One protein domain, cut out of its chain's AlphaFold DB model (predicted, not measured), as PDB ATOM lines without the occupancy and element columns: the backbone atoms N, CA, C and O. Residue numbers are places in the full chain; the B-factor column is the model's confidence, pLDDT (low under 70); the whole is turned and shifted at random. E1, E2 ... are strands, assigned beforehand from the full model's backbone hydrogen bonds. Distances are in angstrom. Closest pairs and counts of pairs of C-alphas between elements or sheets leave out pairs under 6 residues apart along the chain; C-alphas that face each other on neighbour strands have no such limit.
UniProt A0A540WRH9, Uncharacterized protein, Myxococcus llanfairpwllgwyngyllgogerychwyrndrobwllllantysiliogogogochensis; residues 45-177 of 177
ATOM      1  N   VAL A  45      82.299 108.880 102.699       55.38
ATOM      2  CA  VAL A  45      81.568 110.059 102.226       55.38
ATOM      3  C   VAL A  45      82.136 111.340 102.845       55.38
ATOM      4  O   VAL A  45      82.156 111.516 104.063       55.38
ATOM      5  N   GLY A  46      82.565 112.263 101.980       72.19
ATOM      6  CA  GLY A  46      82.984 113.621 102.332       72.19
ATOM      7  C   GLY A  46      84.500 113.791 102.311       72.19
ATOM      8  O   GLY A  46      85.110 113.873 101.245       72.19
ATOM      9  N   ASP A  47      85.096 113.862 103.498       87.44
ATOM     10  CA  ASP A  47      86.498 114.249 103.678       87.44
ATOM     11  C   ASP A  47      87.467 113.059 103.665       87.44
ATOM     12  O   ASP A  47      88.679 113.246 103.647       87.44
ATOM     13  N   VAL A  48      86.979 111.818 103.690       92.62
ATOM     14  CA  VAL A  48      87.839 110.627 103.712       92.62
ATOM     15  C   VAL A  48      88.271 110.275 102.287       92.62
ATOM     16  O   VAL A  48      87.448 109.946 101.443       92.62
ATOM     17  N   LYS A  49      89.577 110.334 102.019       94.31
ATOM     18  CA  LYS A  49      90.179 110.043 100.708       94.31
ATOM     19  C   LYS A  49      90.661 108.614 100.548       94.31
ATOM     20  O   LYS A  49      90.665 108.093  99.438       94.31
ATOM     21  N   LEU A  50      91.036 107.975 101.648       95.00
ATOM     22  CA  LEU A  50      91.331 106.549 101.694       95.00
ATOM     23  C   LEU A  50      90.782 105.998 103.000       95.00
ATOM     24  O   LEU A  50      90.993 106.598 104.050       95.00
ATOM     25  N   PHE A  51      90.112 104.860 102.937       95.00
ATOM     26  CA  PHE A  51      89.644 104.117 104.095       95.00
ATOM     27  C   PHE A  51      89.975 102.645 103.886       95.00
ATOM     28  O   PHE A  51      89.677 102.110 102.822       95.00
ATOM     29  N   CYS A  52      90.587 102.009 104.876       94.56
ATOM     30  CA  CYS A  52      90.871 100.579 104.890       94.56
ATOM     31  C   CYS A  52      90.533 100.023 106.267       94.56
ATOM     32  O   CYS A  52      90.964 100.590 107.268       94.56
ATOM     33  N   GLU A  53      89.808  98.915 106.330       93.75
ATOM     34  CA  GLU A  53      89.359  98.303 107.584       93.75
ATOM     35  C   GLU A  53      89.787  96.839 107.645       93.75
ATOM     36  O   GLU A  53      89.899  96.179 106.622       93.75
ATOM     37  N   ILE A  54      90.054  96.334 108.844       89.50
ATOM     38  CA  ILE A  54      90.234  94.910 109.114       89.50
ATOM     39  C   ILE A  54      88.876  94.407 109.616       89.50
ATOM     40  O   ILE A  54      88.492  94.736 110.738       89.50
ATOM     41  N   PRO A  55      88.110  93.633 108.826       83.12
ATOM     42  CA  PRO A  55      86.743  93.259 109.198       83.12
ATOM     43  C   PRO A  55      86.644  92.462 110.506       83.12
ATOM     44  O   PRO A  55      85.609  92.474 111.163       83.12
ATOM     45  N   GLN A  56      87.709  91.751 110.884       81.38
ATOM     46  CA  GLN A  56      87.732  90.863 112.045       81.38
ATOM     47  C   GLN A  56      87.687  91.621 113.376       81.38
ATOM     48  O   GLN A  56      87.117  91.121 114.342       81.38
ATOM     49  N   ASP A  57      88.303  92.800 113.440       83.06
ATOM     50  CA  ASP A  57      88.395  93.608 114.657       83.06
ATOM     51  C   ASP A  57      87.934  95.060 114.437       83.06
ATOM     52  O   ASP A  57      88.021  95.878 115.343       83.06
ATOM     53  N   GLY A  58      87.446  95.429 113.255       82.56
ATOM     54  CA  GLY A  58      87.005  96.792 112.947       82.56
ATOM     55  C   GLY A  58      88.092  97.863 113.105       82.56
ATOM     56  O   GLY A  58      87.778  99.058 113.139       82.56
ATOM     57  N   SER A  59      89.365  97.470 113.243       89.56
ATOM     58  CA  SER A  59      90.493  98.395 113.229       89.56
ATOM     59  C   SER A  59      90.634  98.959 111.819       89.56
ATOM     60  O   SER A  59      90.500  98.237 110.835       89.56
ATOM     61  N   TYR A  60      90.924 100.249 111.692       94.12
ATOM     62  CA  TYR A  60      90.970 100.892 110.381       94.12
ATOM     63  C   TYR A  60      92.090 101.918 110.259       94.12
ATOM     64  O   TYR A  60      92.546 102.507 111.241       94.12
ATOM     65  N   PHE A  61      92.504 102.147 109.019       95.50
ATOM     66  CA  PHE A  61      93.265 103.310 108.600       95.50
ATOM     67  C   PHE A  61      92.355 104.221 107.781       95.50
ATOM     68  O   PHE A  61      91.640 103.762 106.891       95.50
ATOM     69  N   GLU A  62      92.418 105.521 108.039       94.94
ATOM     70  CA  GLU A  62      91.804 106.517 107.175       94.94
ATOM     71  C   GLU A  62      92.766 107.665 106.863       94.94
ATOM     72  O   GLU A  62      93.490 108.153 107.727       94.94
ATOM     73  N   LEU A  63      92.743 108.117 105.613       95.88
ATOM     74  CA  LEU A  63      93.337 109.372 105.182       95.88
ATOM     75  C   LEU A  63      92.210 110.376 104.994       95.88
ATOM     76  O   LEU A  63      91.371 110.211 104.107       95.88
ATOM     77  N   LYS A  64      92.208 111.427 105.804       94.56
ATOM     78  CA  LYS A  64      91.183 112.465 105.784       94.56
ATOM     79  C   LYS A  64      91.749 113.761 105.236       94.56
ATOM     80  O   LYS A  64      92.828 114.177 105.635       94.56
ATOM     81  N   GLN A  65      91.035 114.405 104.331       93.50
ATOM     82  CA  GLN A  65      91.292 115.771 103.915       93.50
ATOM     83  C   GLN A  65      90.794 116.721 105.009       93.50
ATOM     84  O   GLN A  65      89.714 116.549 105.565       93.50
ATOM     85  N   THR A  66      91.593 117.722 105.343       91.88
ATOM     86  CA  THR A  66      91.261 118.755 106.326       91.88
ATOM     87  C   THR A  66      91.366 120.132 105.682       91.88
ATOM     88  O   THR A  66      91.822 120.276 104.547       91.88
ATOM     89  N   ALA A  67      90.971 121.180 106.410       89.88
ATOM     90  CA  ALA A  67      91.054 122.555 105.913       89.88
ATOM     91  C   ALA A  67      92.487 122.990 105.537       89.88
ATOM     92  O   ALA A  67      92.660 123.893 104.723       89.88
ATOM     93  N   THR A  68      93.510 122.368 106.130       87.25
ATOM     94  CA  THR A  68      94.924 122.743 105.967       87.25
ATOM     95  C   THR A  68      95.762 121.691 105.237       87.25
ATOM     96  O   THR A  68      96.950 121.921 105.005       87.25
ATOM     97  N   GLY A  69      95.175 120.553 104.855       93.12
ATOM     98  CA  GLY A  69      95.900 119.468 104.202       93.12
ATOM     99  C   GLY A  69      95.214 118.121 104.382       93.12
ATOM    100  O   GLY A  69      94.057 117.957 104.003       93.12
ATOM    101  N   TYR A  70      95.949 117.153 104.922       95.62
ATOM    102  CA  TYR A  70      95.488 115.787 105.131       95.62
ATOM    103  C   TYR A  70      95.980 115.229 106.464       95.62
ATOM    104  O   TYR A  70      97.063 115.576 106.933       95.62
ATOM    105  N   GLU A  71      95.221 114.306 107.038       94.69
ATOM    106  CA  GLU A  71      95.559 113.590 108.263       94.69
ATOM    107  C   GLU A  71      95.408 112.087 108.051       94.69
ATOM    108  O   GLU A  71      94.353 111.605 107.645       94.69
ATOM    109  N   GLY A  72      96.483 111.348 108.321       94.50
ATOM    110  CA  GLY A  72      96.469 109.895 108.404       94.50
ATOM    111  C   GLY A  72      96.127 109.479 109.825       94.50
ATOM    112  O   GLY A  72      96.792 109.895 110.780       94.50
ATOM    113  N   VAL A  73      95.102 108.651 109.971       93.81
ATOM    114  CA  VAL A  73      94.584 108.219 111.262       93.81
ATOM    115  C   VAL A  73      94.454 106.712 111.295       93.81
ATOM    116  O   VAL A  73      93.987 106.093 110.346       93.81
ATOM    117  N   VAL A  74      94.850 106.134 112.421       93.75
ATOM    118  CA  VAL A  74      94.671 104.719 112.714       93.75
ATOM    119  C   VAL A  74      93.735 104.600 113.900       93.75
ATOM    120  O   VAL A  74      93.904 105.293 114.902       93.75
ATOM    121  N   ALA A  75      92.753 103.716 113.797       92.00
ATOM    122  CA  ALA A  75      91.940 103.304 114.922       92.00
ATOM    123  C   ALA A  75      92.156 101.819 115.190       92.00
ATOM    124  O   ALA A  75      92.037 101.001 114.283       92.00
ATOM    125  N   THR A  76      92.470 101.485 116.436       90.56
ATOM    126  CA  THR A  76      92.678 100.104 116.882       90.56
ATOM    127  C   THR A  76      91.778  99.793 118.058       90.56
ATOM    128  O   THR A  76      91.592 100.653 118.926       90.56
ATOM    129  N   GLN A  77      91.275  98.565 118.141       86.62
ATOM    130  CA  GLN A  77      90.613  98.110 119.358       86.62
ATOM    131  C   GLN A  77      91.605  98.028 120.522       86.62
ATOM    132  O   GLN A  77      92.687  97.450 120.406       86.62
ATOM    133  N   VAL A  78      91.237  98.622 121.655       84.75
ATOM    134  CA  VAL A  78      92.012  98.586 122.896       84.75
ATOM    135  C   VAL A  78      91.105  98.129 124.029       84.75
ATOM    136  O   VAL A  78      89.965  98.573 124.151       84.75
ATOM    137  N   TYR A  79      91.636  97.233 124.855       83.62
ATOM    138  CA  TYR A  79      90.992  96.771 126.077       83.62
ATOM    139  C   TYR A  79      91.259  97.750 127.227       83.62
ATOM    140  O   TYR A  79      92.419  98.095 127.476       83.62
ATOM    141  N   ASP A  80      90.209  98.174 127.933       81.94
ATOM    142  CA  ASP A  80      90.348  98.951 129.166       81.94
ATOM    143  C   ASP A  80      90.511  98.017 130.384       81.94
ATOM    144  O   ASP A  80      89.582  97.291 130.737       81.94
ATOM    145  N   PRO A  81      91.670  98.016 131.068       78.75
ATOM    146  CA  PRO A  81      91.871  97.174 132.244       78.75
ATOM    147  C   PRO A  81      91.045  97.599 133.468       78.75
ATOM    148  O   PRO A  81      90.926  96.808 134.403       78.75
ATOM    149  N   TRP A  82      90.493  98.814 133.487       80.38
ATOM    150  CA  TRP A  82      89.680  99.334 134.591       80.38
ATOM    151  C   TRP A  82      88.181  99.122 134.378       80.38
ATOM    152  O   TRP A  82      87.421  99.117 135.347       80.38
ATOM    153  N   ASP A  83      87.769  98.896 133.131       77.81
ATOM    154  CA  ASP A  83      86.410  98.533 132.756       77.81
ATOM    155  C   ASP A  83      86.422  97.202 131.993       77.81
ATOM    156  O   ASP A  83      86.527  97.152 130.768       77.81
ATOM    157  N   CYS A  84      86.285  96.100 132.740       61.81
ATOM    158  CA  CYS A  84      86.372  94.723 132.236       61.81
ATOM    159  C   CYS A  84      85.327  94.344 131.162       61.81
ATOM    160  O   CYS A  84      85.250  93.176 130.779       61.81
ATOM    161  N   ARG A  85      84.479  95.279 130.714       61.81
ATOM    162  CA  ARG A  85      83.458  95.083 129.674       61.81
ATOM    163  C   ARG A  85      83.667  95.957 128.435       61.81
ATOM    164  O   ARG A  85      82.904  95.810 127.483       61.81
ATOM    165  N   CYS A  86      84.675  96.829 128.416       75.38
ATOM    166  CA  CYS A  86      84.812  97.841 127.373       75.38
ATOM    167  C   CYS A  86      86.062  97.620 126.519       75.38
ATOM    168  O   CYS A  86      87.181  97.992 126.877       75.38
ATOM    169  N   ILE A  87      85.840  97.046 125.336       81.19
ATOM    170  CA  ILE A  87      86.738  97.234 124.199       81.19
ATOM    171  C   ILE A  87      86.269  98.494 123.475       81.19
ATOM    172  O   ILE A  87      85.094  98.610 123.127       81.19
ATOM    173  N   TYR A  88      87.174  99.444 123.259       82.88
ATOM    174  CA  TYR A  88      86.873 100.673 122.529       82.88
ATOM    175  C   TYR A  88      87.867 100.893 121.391       82.88
ATOM    176  O   TYR A  88      89.002 100.418 121.422       82.88
ATOM    177  N   LEU A  89      87.444 101.641 120.372       85.31
ATOM    178  CA  LEU A  89      88.321 102.064 119.285       85.31
ATOM    179  C   LEU A  89      89.153 103.263 119.740       85.31
ATOM    180  O   LEU A  89      88.649 104.380 119.872       85.31
ATOM    181  N   LYS A  90      90.446 103.040 119.965       89.12
ATOM    182  CA  LYS A  90      91.407 104.110 120.210       89.12
ATOM    183  C   LYS A  90      91.853 104.683 118.875       89.12
ATOM    184  O   LYS A  90      92.470 103.985 118.078       89.12
ATOM    185  N   ARG A  91      91.571 105.965 118.665       91.62
ATOM    186  CA  ARG A  91      91.943 106.706 117.460       91.62
ATOM    187  C   ARG A  91      93.244 107.482 117.682       91.62
ATOM    188  O   ARG A  91      93.381 108.181 118.684       91.62
ATOM    189  N   GLU A  92      94.180 107.375 116.749       91.81
ATOM    190  CA  GLU A  92      95.511 107.982 116.813       91.81
ATOM    191  C   GLU A  92      95.883 108.615 115.466       91.81
ATOM    192  O   GLU A  92      95.853 107.953 114.428       91.81
ATOM    193  N   VAL A  93      96.265 109.894 115.481       91.94
ATOM    194  CA  VAL A  93      96.795 110.575 114.292       91.94
ATOM    195  C   VAL A  93      98.243 110.139 114.095       91.94
ATOM    196  O   VAL A  93      99.116 110.497 114.881       91.94
ATOM    197  N   VAL A  94      98.494 109.369 113.039       92.56
ATOM    198  CA  VAL A  94      99.829 108.847 112.715       92.56
ATOM    199  C   VAL A  94     100.617 109.787 111.811       92.56
ATOM    200  O   VAL A  94     101.850 109.741 111.792       92.56
ATOM    201  N   GLY A  95      99.929 110.687 111.104       91.25
ATOM    202  CA  GLY A  95     100.600 111.765 110.402       91.25
ATOM    203  C   GLY A  95      99.702 112.895 109.918       91.25
ATOM    204  O   GLY A  95      98.499 112.729 109.746       91.25
ATOM    205  N   GLN A  96     100.322 114.051 109.684       92.50
ATOM    206  CA  GLN A  96      99.716 115.234 109.084       92.50
ATOM    207  C   GLN A  96     100.533 115.633 107.853       92.50
ATOM    208  O   GLN A  96     101.763 115.724 107.906       92.50
ATOM    209  N   TYR A  97      99.850 115.864 106.739       94.62
ATOM    210  CA  TYR A  97     100.451 116.107 105.433       94.62
ATOM    211  C   TYR A  97      99.871 117.383 104.835       94.62
ATOM    212  O   TYR A  97      98.701 117.695 105.027       94.62
ATOM    213  N   THR A  98     100.673 118.123 104.076       94.38
ATOM    214  CA  THR A  98     100.193 119.338 103.397       94.38
ATOM    215  C   THR A  98      99.791 119.066 101.952       94.38
ATOM    216  O   THR A  98      99.123 119.886 101.330       94.38
ATOM    217  N   SER A  99     100.194 117.920 101.401       92.94
ATOM    218  CA  SER A  99      99.920 117.535 100.022       92.94
ATOM    219  C   SER A  99      99.837 116.019  99.896       92.94
ATOM    220  O   SER A  99     100.650 115.305 100.481       92.94
ATOM    221  N   CYS A 100      98.902 115.552  99.069       95.19
ATOM    222  CA  CYS A 100      98.761 114.161  98.652       95.19
ATOM    223  C   CYS A 100      98.581 114.096  97.135       95.19
ATOM    224  O   CYS A 100      97.903 114.936  96.543       95.19
ATOM    225  N   GLN A 101      99.189 113.095  96.508       95.25
ATOM    226  CA  GLN A 101      98.990 112.747  95.108       95.25
ATOM    227  C   GLN A 101      98.377 111.358  95.016       95.25
ATOM    228  O   GLN A 101      98.905 110.405  95.584       95.25
ATOM    229  N   PHE A 102      97.277 111.266  94.278       95.06
ATOM    230  CA  PHE A 102      96.540 110.034  94.035       95.06
ATOM    231  C   PHE A 102      96.861 109.534  92.631       95.06
ATOM    232  O   PHE A 102      96.889 110.319  91.679       95.06
ATOM    233  N   ALA A 103      97.126 108.238  92.495       94.38
ATOM    234  CA  ALA A 103      97.413 107.655  91.201       94.38
ATOM    235  C   ALA A 103      96.144 107.663  90.331       94.38
ATOM    236  O   ALA A 103      95.086 107.219  90.779       94.38
ATOM    237  N   PRO A 104      96.235 108.095  89.063       91.12
ATOM    238  CA  PRO A 104      95.078 108.121  88.170       91.12
ATOM    239  C   PRO A 104      94.581 106.715  87.801       91.12
ATOM    240  O   PRO A 104      93.431 106.560  87.409       91.12
ATOM    241  N   SER A 105      95.436 105.693  87.907       92.56
ATOM    242  CA  SER A 105      95.084 104.302  87.602       92.56
ATOM    243  C   SER A 105      94.326 103.600  88.729       92.56
ATOM    244  O   SER A 105      93.551 102.688  88.462       92.56
ATOM    245  N   ASP A 106      94.580 103.980  89.981       92.94
ATOM    246  CA  ASP A 106      93.912 103.431  91.160       92.94
ATOM    247  C   ASP A 106      93.965 104.482  92.283       92.94
ATOM    248  O   ASP A 106      95.045 104.714  92.834       92.94
ATOM    249  N   PRO A 107      92.836 105.117  92.643       91.31
ATOM    250  CA  PRO A 107      92.814 106.188  93.638       91.31
ATOM    251  C   PRO A 107      93.166 105.709  95.055       91.31
ATOM    252  O   PRO A 107      93.406 106.535  95.928       91.31
ATOM    253  N   ARG A 108      93.256 104.393  95.299       94.25
ATOM    254  CA  ARG A 108      93.769 103.853  96.569       94.25
ATOM    255  C   ARG A 108      95.285 103.972  96.691       94.25
ATOM    256  O   ARG A 108      95.805 103.884  97.796       94.25
ATOM    257  N   ILE A 109      95.994 104.154  95.574       96.06
ATOM    258  CA  ILE A 109      97.441 104.369  95.549       96.06
ATOM    259  C   ILE A 109      97.697 105.868  95.714       96.06
ATOM    260  O   ILE A 109      97.618 106.646  94.765       96.06
ATOM    261  N   VAL A 110      98.010 106.271  96.938       96.12
ATOM    262  CA  VAL A 110      98.288 107.642  97.346       96.12
ATOM    263  C   VAL A 110      99.705 107.793  97.907       96.12
ATOM    264  O   VAL A 110     100.256 106.909  98.566       96.12
ATOM    265  N   SER A 111     100.310 108.943  97.630       95.88
ATOM    266  CA  SER A 111     101.556 109.400  98.242       95.88
ATOM    267  C   SER A 111     101.340 110.778  98.852       95.88
ATOM    268  O   SER A 111     101.002 111.721  98.140       95.88
ATOM    269  N   CYS A 112     101.546 110.904 100.156       96.12
ATOM    270  CA  CYS A 112     101.411 112.150 100.896       96.12
ATOM    271  C   CYS A 112     102.731 112.560 101.533       96.12
ATOM    272  O   CYS A 112     103.525 111.719 101.953       96.12
ATOM    273  N   TRP A 113     102.944 113.864 101.659       94.25
ATOM    274  CA  TRP A 113     104.096 114.423 102.356       94.25
ATOM    275  C   TRP A 113     103.730 115.716 103.072       94.25
ATOM    276  O   TRP A 113     102.880 116.499 102.630       94.25
ATOM    277  N   ARG A 114     104.415 115.972 104.185       92.81
ATOM    278  CA  ARG A 114     104.443 117.305 104.786       92.81
ATOM    279  C   ARG A 114     105.476 118.138 104.046       92.81
ATOM    280  O   ARG A 114     106.607 117.704 103.874       92.81
ATOM    281  N   ARG A 115     105.104 119.328 103.590       88.94
ATOM    282  CA  ARG A 115     106.044 120.333 103.086       88.94
ATOM    283  C   ARG A 115     106.290 121.342 104.202       88.94
ATOM    284  O   ARG A 115     105.336 121.918 104.717       88.94
ATOM    285  N   GLU A 116     107.548 121.519 104.579       85.75
ATOM    286  CA  GLU A 116     107.938 122.477 105.614       85.75
ATOM    287  C   GLU A 116     107.814 123.921 105.084       85.75
ATOM    288  O   GLU A 116     107.810 124.128 103.864       85.75
ATOM    289  N   PRO A 117     107.755 124.949 105.954       83.44
ATOM    290  CA  PRO A 117     107.600 126.346 105.527       83.44
ATOM    291  C   PRO A 117     108.690 126.838 104.561       83.44
ATOM    292  O   PRO A 117     108.458 127.734 103.756       83.44
ATOM    293  N   ASN A 118     109.878 126.231 104.613       85.56
ATOM    294  CA  ASN A 118     111.001 126.510 103.714       85.56
ATOM    295  C   ASN A 118     110.863 125.854 102.319       85.56
ATOM    296  O   ASN A 118     111.777 125.958 101.503       85.56
ATOM    297  N   GLY A 119     109.768 125.137 102.054       77.19
ATOM    298  CA  GLY A 119     109.496 124.455 100.788       77.19
ATOM    299  C   GLY A 119     110.097 123.052 100.652       77.19
ATOM    300  O   GLY A 119     109.794 122.369  99.674       77.19
ATOM    301  N   THR A 120     110.906 122.594 101.611       82.69
ATOM    302  CA  THR A 120     111.487 121.243 101.590       82.69
ATOM    303  C   THR A 120     110.445 120.172 101.905       82.69
ATOM    304  O   THR A 120     109.465 120.417 102.615       82.69
ATOM    305  N   ILE A 121     110.648 118.971 101.355       78.44
ATOM    306  CA  ILE A 121     109.898 117.787 101.780       78.44
ATOM    307  C   ILE A 121     110.301 117.511 103.229       78.44
ATOM    308  O   ILE A 121     111.478 117.330 103.538       78.44
ATOM    309  N   GLY A 122     109.311 117.563 104.109       73.38
ATOM    310  CA  GLY A 122     109.460 117.405 105.541       73.38
ATOM    311  C   GLY A 122     109.692 115.963 105.953       73.38
ATOM    312  O   GLY A 122     109.746 115.035 105.148       73.38
ATOM    313  N   LYS A 123     109.799 115.773 107.262       82.12
ATOM    314  CA  LYS A 123     110.131 114.490 107.897       82.12
ATOM    315  C   LYS A 123     108.950 113.521 108.014       82.12
ATOM    316  O   LYS A 123     109.015 112.547 108.767       82.12
ATOM    317  N   MET A 124     107.862 113.814 107.308       88.94
ATOM    318  CA  MET A 124     106.614 113.076 107.386       88.94
ATOM    319  C   MET A 124     106.098 112.719 106.002       88.94
ATOM    320  O   MET A 124     105.970 113.589 105.136       88.94
ATOM    321  N   GLY A 125     105.749 111.449 105.827       93.31
ATOM    322  CA  GLY A 125     105.185 110.942 104.586       93.31
ATOM    323  C   GLY A 125     104.273 109.745 104.807       93.31
ATOM    324  O   GLY A 125     104.363 109.058 105.823       93.31
ATOM    325  N   MET A 126     103.390 109.515 103.847       95.81
ATOM    326  CA  MET A 126     102.579 108.309 103.738       95.81
ATOM    327  C   MET A 126     102.668 107.809 102.306       95.81
ATOM    328  O   MET A 126     102.536 108.595 101.371       95.81
ATOM    329  N   PHE A 127     102.856 106.509 102.135       95.69
ATOM    330  CA  PHE A 127     102.904 105.872 100.830       95.69
ATOM    331  C   PHE A 127     102.074 104.605 100.882       95.69
ATOM    332  O   PHE A 127     102.335 103.739 101.713       95.69
ATOM    333  N   SER A 128     101.091 104.494  99.999       96.81
ATOM    334  CA  SER A 128     100.368 103.243  99.800       96.81
ATOM    335  C   SER A 128     100.783 102.591  98.489       96.81
ATOM    336  O   SER A 128     100.891 103.270  97.467       96.81
ATOM    337  N   THR A 129     100.944 101.276  98.495       95.06
ATOM    338  CA  THR A 129     101.324 100.488  97.323       95.06
ATOM    339  C   THR A 129     100.449  99.256  97.202       95.06
ATOM    340  O   THR A 129     100.203  98.561  98.185       95.06
ATOM    341  N   LYS A 130     100.020  98.953  95.976       95.06
ATOM    342  CA  LYS A 130      99.353  97.694  95.658       95.06
ATOM    343  C   LYS A 130     100.388  96.578  95.499       95.06
ATOM    344  O   LYS A 130     101.288  96.692  94.669       95.06
ATOM    345  N   VAL A 131     100.216  95.485  96.235       92.94
ATOM    346  CA  VAL A 131     101.076  94.295  96.180       92.94
ATOM    347  C   VAL A 131     100.241  93.096  95.749       92.94
ATOM    348  O   VAL A 131      99.147  92.883  96.258       92.94
ATOM    349  N   THR A 132     100.740  92.311  94.793       91.62
ATOM    350  CA  THR A 132     100.119  91.036  94.394       91.62
ATOM    351  C   THR A 132     100.998  89.901  94.890       91.62
ATOM    352  O   THR A 132     102.174  89.835  94.531       91.62
ATOM    353  N   ARG A 133     100.449  89.029  95.737       86.88
ATOM    354  CA  ARG A 133     101.131  87.837  96.246       86.88
ATOM    355  C   ARG A 133     100.570  86.619  95.536       86.88
ATOM    356  O   ARG A 133      99.373  86.378  95.585       86.88
ATOM    357  N   GLN A 134     101.446  85.864  94.887       85.19
ATOM    358  CA  GLN A 134     101.100  84.594  94.259       85.19
ATOM    359  C   GLN A 134     101.722  83.468  95.074       85.19
ATOM    360  O   GLN A 134     102.932  83.467  95.306       85.19
ATOM    361  N   SER A 135     100.894  82.527  95.516       80.12
ATOM    362  CA  SER A 135     101.333  81.356  96.270       80.12
ATOM    363  C   SER A 135     100.983  80.084  95.513       80.12
ATOM    364  O   SER A 135      99.863  79.916  95.031       80.12
ATOM    365  N   LEU A 136     101.953  79.172  95.438       80.56
ATOM    366  CA  LEU A 136     101.754  77.824  94.921       80.56
ATOM    367  C   LEU A 136     101.381  76.904  96.082       80.56
ATOM    368  O   LEU A 136     102.166  76.730  97.017       80.56
ATOM    369  N   VAL A 137     100.198  76.294  96.023       72.94
ATOM    370  CA  VAL A 137      99.797  75.293  97.015       72.94
ATOM    371  C   VAL A 137     100.444  73.955  96.658       72.94
ATOM    372  O   VAL A 137     100.060  73.295  95.693       72.94
ATOM    373  N   ILE A 138     101.447  73.544  97.436       65.44
ATOM    374  CA  ILE A 138     102.093  72.236  97.282       65.44
ATOM    375  C   ILE A 138     101.214  71.183  97.975       65.44
ATOM    376  O   ILE A 138     101.088  71.202  99.196       65.44
ATOM    377  N   GLY A 139     100.614  70.264  97.205       68.31
ATOM    378  CA  GLY A 139      99.879  69.103  97.743       68.31
ATOM    379  C   GLY A 139      98.462  68.858  97.203       68.31
ATOM    380  O   GLY A 139      97.824  67.898  97.627       68.31
ATOM    381  N   GLY A 140      97.967  69.672  96.264       64.44
ATOM    382  CA  GLY A 140      96.687  69.481  95.562       64.44
ATOM    383  C   GLY A 140      96.819  69.736  94.052       64.44
ATOM    384  O   GLY A 140      97.942  69.951  93.588       64.44
ATOM    385  N   PRO A 141      95.720  69.720  93.261       61.78
ATOM    386  CA  PRO A 141      95.775  70.237  91.893       61.78
ATOM    387  C   PRO A 141      96.364  71.646  91.957       61.78
ATOM    388  O   PRO A 141      95.995  72.404  92.850       61.78
ATOM    389  N   THR A 142      97.312  71.960  91.074       63.25
ATOM    390  CA  THR A 142      98.029  73.242  91.016       63.25
ATOM    391  C   THR A 142      97.046  74.411  90.966       63.25
ATOM    392  O   THR A 142      96.629  74.838  89.892       63.25
ATOM    393  N   GLN A 143      96.635  74.892  92.134       62.56
ATOM    394  CA  GLN A 143      95.858  76.103  92.314       62.56
ATOM    395  C   GLN A 143      96.843  77.189  92.716       62.56
ATOM    396  O   GLN A 143      97.465  77.134  93.779       62.56
ATOM    397  N   GLU A 144      97.010  78.152  91.820       70.62
ATOM    398  CA  GLU A 144      97.644  79.420  92.143       70.62
ATOM    399  C   GLU A 144      96.638  80.253  92.933       70.62
ATOM    400  O   GLU A 144      95.540  80.541  92.449       70.62
ATOM    401  N   VAL A 145      97.000  80.623  94.159       76.25
ATOM    402  CA  VAL A 145      96.230  81.589  94.949       76.25
ATOM    403  C   VAL A 145      96.889  82.948  94.761       76.25
ATOM    404  O   VAL A 145      98.094  83.089  94.987       76.25
ATOM    405  N   SER A 146      96.113  83.927  94.299       82.06
ATOM    406  CA  SER A 146      96.567  85.299  94.080       82.06
ATOM    407  C   SER A 146      95.827  86.244  95.014       82.06
ATOM    408  O   SER A 146      94.655  86.536  94.782       82.06
ATOM    409  N   ASP A 147      96.546  86.803  95.980       86.56
ATOM    410  CA  ASP A 147      96.016  87.790  96.917       86.56
ATOM    411  C   ASP A 147      96.509  89.189  96.543       86.56
ATOM    412  O   ASP A 147      97.679  89.389  96.198       86.56
ATOM    413  N   GLN A 148      95.617  90.177  96.602       93.94
ATOM    414  CA  GLN A 148      95.964  91.581  96.395       93.94
ATOM    415  C   GLN A 148      95.875  92.328  97.719       93.94
ATOM    416  O   GLN A 148      94.833  92.328  98.369       93.94
ATOM    417  N   LEU A 149      96.963  92.995  98.084       94.69
ATOM    418  CA  LEU A 149      97.077  93.784  99.301       94.69
ATOM    419  C   LEU A 149      97.316  95.253  98.964       94.69
ATOM    420  O   LEU A 149      97.896  95.585  97.923       94.69
ATOM    421  N   LEU A 150      96.894  96.123  99.873       96.38
ATOM    422  CA  LEU A 150      97.323  97.506  99.949       96.38
ATOM    423  C   LEU A 150      98.222  97.669 101.177       96.38
ATOM    424  O   LEU A 150      97.752  97.638 102.314       96.38
ATOM    425  N   ASP A 151      99.513  97.860 100.931       96.44
ATOM    426  CA  ASP A 151     100.484  98.169 101.978       96.44
ATOM    427  C   ASP A 151     100.573  99.687 102.137       96.44
ATOM    428  O   ASP A 151     100.755 100.395 101.150       96.44
ATOM    429  N   ILE A 152     100.451 100.189 103.364       96.69
ATOM    430  CA  ILE A 152     100.500 101.609 103.718       96.69
ATOM    431  C   ILE A 152     101.658 101.833 104.686       96.69
ATOM    432  O   ILE A 152     101.610 101.400 105.833       96.69
ATOM    433  N   GLY A 153     102.684 102.551 104.243       95.75
ATOM    434  CA  GLY A 153     103.790 102.996 105.084       95.75
ATOM    435  C   GLY A 153     103.602 104.445 105.512       95.75
ATOM    436  O   GLY A 153     103.487 105.328 104.664       95.75
ATOM    437  N   VAL A 154     103.620 104.705 106.816       94.94
ATOM    438  CA  VAL A 154     103.636 106.043 107.416       94.94
ATOM    439  C   VAL A 154     104.994 106.278 108.059       94.94
ATOM    440  O   VAL A 154     105.423 105.533 108.936       94.94
ATOM    441  N   VAL A 155     105.669 107.338 107.632       93.31
ATOM    442  CA  VAL A 155     106.934 107.802 108.200       93.31
ATOM    443  C   VAL A 155     106.665 109.095 108.953       93.31
ATOM    444  O   VAL A 155     106.102 110.031 108.384       93.31
ATOM    445  N   ASN A 156     107.081 109.153 110.214       91.12
ATOM    446  CA  ASN A 156     106.989 110.347 111.047       91.12
ATOM    447  C   ASN A 156     108.236 110.465 111.927       91.12
ATOM    448  O   ASN A 156     108.350 109.790 112.944       91.12
ATOM    449  N   GLN A 157     109.186 111.316 111.534       87.56
ATOM    450  CA  GLN A 157     110.438 111.497 112.283       87.56
ATOM    451  C   GLN A 157     110.415 112.713 113.222       87.56
ATOM    452  O   GLN A 157     111.479 113.240 113.570       87.56
ATOM    453  N   ASP A 158     109.232 113.190 113.610       85.81
ATOM    454  CA  ASP A 158     109.133 114.216 114.642       85.81
ATOM    455  C   ASP A 158     109.540 113.646 116.019       85.81
ATOM    456  O   ASP A 158     109.328 112.460 116.301       85.81
ATOM    457  N   PRO A 159     110.150 114.456 116.907       83.44
ATOM    458  CA  PRO A 159     110.570 113.989 118.225       83.44
ATOM    459  C   PRO A 159     109.405 113.408 119.038       83.44
ATOM    460  O   PRO A 159     108.355 114.033 119.163       83.44
ATOM    461  N   GLY A 160     109.607 112.225 119.626       80.88
ATOM    462  CA  GLY A 160     108.594 111.545 120.442       80.88
ATOM    463  C   GLY A 160     107.572 110.716 119.655       80.88
ATOM    464  O   GLY A 160     106.688 110.133 120.275       80.88
ATOM    465  N   GLN A 161     107.698 110.628 118.328       81.94
ATOM    466  CA  GLN A 161     106.840 109.806 117.470       81.94
ATOM    467  C   GLN A 161     107.505 108.478 117.088       81.94
ATOM    468  O   GLN A 161     108.731 108.343 117.084       81.94
ATOM    469  N   THR A 162     106.690 107.478 116.737       82.06
ATOM    470  CA  THR A 162     107.194 106.249 116.111       82.06
ATOM    471  C   THR A 162     107.662 106.561 114.691       82.06
ATOM    472  O   THR A 162     106.866 106.974 113.851       82.06
ATOM    473  N   SER A 163     108.950 106.325 114.420       85.25
ATOM    474  CA  SER A 163     109.613 106.756 113.180       85.25
ATOM    475  C   SER A 163     108.973 106.208 111.905       85.25
ATOM    476  O   SER A 163     108.916 106.906 110.889       85.25
ATOM    477  N   ARG A 164     108.496 104.962 111.952       91.19
ATOM    478  CA  ARG A 164     107.809 104.295 110.852       91.19
ATOM    479  C   ARG A 164     106.757 103.331 111.382       91.19
ATOM    480  O   ARG A 164     107.019 102.577 112.317       91.19
ATOM    481  N   ARG A 165     105.591 103.339 110.746       92.19
ATOM    482  CA  ARG A 165     104.510 102.375 110.950       92.19
ATOM    483  C   ARG A 165     104.067 101.861 109.591       92.19
ATOM    484  O   ARG A 165     103.856 102.660 108.686       92.19
ATOM    485  N   ASP A 166     103.932 100.553 109.462       94.25
ATOM    486  CA  ASP A 166     103.463  99.911 108.240       94.25
ATOM    487  C   ASP A 166     102.160  99.166 108.541       94.25
ATOM    488  O   ASP A 166     102.028  98.515 109.580       94.25
ATOM    489  N   PHE A 167     101.202  99.280 107.631       93.69
ATOM    490  CA  PHE A 167      99.904  98.621 107.684       93.69
ATOM    491  C   PHE A 167      99.708  97.835 106.394       93.69
ATOM    492  O   PHE A 167     100.177  98.252 105.339       93.69
ATOM    493  N   SER A 168      99.016  96.707 106.472       94.56
ATOM    494  CA  SER A 168      98.705  95.883 105.308       94.56
ATOM    495  C   SER A 168      97.240  95.495 105.391       94.56
ATOM    496  O   SER A 168      96.803  94.953 106.406       94.56
ATOM    497  N   TYR A 169      96.496  95.817 104.341       94.38
ATOM    498  CA  TYR A 169      95.071  95.538 104.220       94.38
ATOM    499  C   TYR A 169      94.826  94.723 102.958       94.38
ATOM    500  O   TYR A 169      95.564  94.855 101.978       94.38
ATOM    501  N   ALA A 170      93.778  93.903 102.949       93.81
ATOM    502  CA  ALA A 170      93.306  93.338 101.697       93.81
ATOM    503  C   ALA A 170      92.819  94.480 100.785       93.81
ATOM    504  O   ALA A 170      92.274  95.485 101.244       93.81
ATOM    505  N   LEU A 171      93.097  94.401  99.483       92.81
ATOM    506  CA  LEU A 171      92.829  95.524  98.578       92.81
ATOM    507  C   LEU A 171      91.321  95.800  98.417       92.81
ATOM    508  O   LEU A 171      90.915  96.937  98.166       92.81
ATOM    509  N   ASP A 172      90.503  94.760  98.538       92.12
ATOM    510  CA  ASP A 172      89.040  94.800  98.596       92.12
ATOM    511  C   ASP A 172      88.511  95.393  99.906       92.12
ATOM    512  O   ASP A 172      87.414  95.956  99.926       92.12
ATOM    513  N   ASP A 173      89.312  95.367 100.970       93.50
ATOM    514  CA  ASP A 173      89.049  96.032 102.245       93.50
ATOM    515  C   ASP A 173      89.324  97.539 102.251       93.50
ATOM    516  O   ASP A 173      88.977  98.232 103.208       93.50
ATOM    517  N   CYS A 174      89.836  98.068 101.138       93.38
ATOM    518  CA  CYS A 174      90.130  99.481 100.960       93.38
ATOM    519  C   CYS A 174      89.213 100.173  99.943       93.38
ATOM    520  O   CYS A 174      88.991  99.690  98.830       93.38
ATOM    521  N   THR A 175      88.771 101.381 100.282       92.81
ATOM    522  CA  THR A 175      87.956 102.270  99.443       92.81
ATOM    523  C   THR A 175      88.581 103.660  99.350       92.81
ATOM    524  O   THR A 175      89.124 104.156 100.336       92.81
ATOM    525  N   ALA A 176      88.479 104.304  98.187       90.62
ATOM    526  CA  ALA A 176      88.933 105.679  97.970       90.62
ATOM    527  C   ALA A 176      87.751 106.597  97.610       90.62
ATOM    528  O   ALA A 176      86.803 106.134  96.968       90.62
ATOM    529  N   GLY A 177      87.823 107.869  98.026       83.19
ATOM    530  CA  GLY A 177      86.782 108.901  97.850       83.19
ATOM    531  C   GLY A 177      87.299 110.237  97.317       83.19
ATOM    532  O   GLY A 177      88.491 110.335  96.957       83.19
TER     533      GLY A 177
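Overview. This is residues 45 to 177 of the 177 residues of an uncharacterized protein of Myxococcus llanfairpwllgwyngyllgogerychwyrndrobwllllantysiliogogogochensis (UniProt A0A540WRH9). Two twisted sheets of five strands lie face to face as a sandwich, their strands crossed, and the long hairpins E7 and E8 and E3 and E4 reach out past the facing parts in different directions, with residues 137 to 143 and 80 to 86 at their tips. The E7 and E8 hairpin makes much of the longest axis. The printed part has 133 residues, with ten named strands, E1 to E10 along the chain, and no named helix; the class is all strand. Both sheets are antiparallel, in the orders E5 E6 E7 E8 E9 and E4 E3 E2 E1 E10. The whole is only just loose, close to compact, with a radius of gyration of the C-alphas of 17.3 A and spans of 59 by 46 by 31 A.

Along the chain. In the first sheet, E5 is residues 99 to 103, E6 residues 106 to 115, 24.0 A long, E7 residues 121 to 136, 41.4 A, E8 residues 144 to 156, 37.4 A, and E9 residues 164 to 170, 20.4 A. E7 runs from C-alpha 121 at (109.898, 117.787, 101.780) to C-alpha 136 at (101.754, 77.824, 94.921). In the second, E1 is residues 48 to 54, beginning at C-alpha 48 at (87.839, 110.627, 103.712), E2 residues 59 to 66, 21.5 A, E3 residues 69 to 79, 31.9 A, E4 residues 87 to 97, 29.9 A, and E10 residues 174 to 176, ending at C-alpha 176 at (88.933, 105.679, 97.970).

Arrangement. E5 to E9 form a meander, each strand the antiparallel neighbour of the one before, and so do E1 to E4. E7 and E8 are a hairpin, with N 129 and O 151 at 2.8 A, within hydrogen-bond range. E7 bends by 68 degrees at residue 124 and E6 by 54 degrees at residue 109. Also within hydrogen-bond range are N 112 of E6 and O 126 of E7 at 2.8 A, N 101 of E5 and O 111 of E6 at 2.8 A, and N 152 of E8 and O 167 of E9 at 2.8 A. In the other sheet E4 and E10 are edge strands; N 92 of E4 and O 74 of E3 are 2.8 A apart, N 62 of E2 and O 73 of E3 2.8 A, N 52 of E1 and O 61 of E2 2.9 A, and N 51 of E1 and O 175 of E10 2.9 A. The facing parts of the sandwich are 10.0 A centre to centre, their best planes 6 degrees apart, with strands at 62 degrees. E4 runs on into E5 at 99 degrees. Between the sheets, the closest C-alphas of E4 and E6 are those of Tyr 97 and Arg 114, 4.2 A apart, and of E6 and E10 those of Arg 108 and Ala 176, 5.4 A. E2 and E8 are apart.

Size, cuts and confidence. The C-alphas farthest apart, those of Asn 118 and Pro 141, are 59.5 A from each other. The printed part has no cut and no long link, and it ends at residue 177, the chain's last. Mean pLDDT of the printed part is 87.6; residue 45, residues 84 to 85 and residues 138 to 143 are under 70.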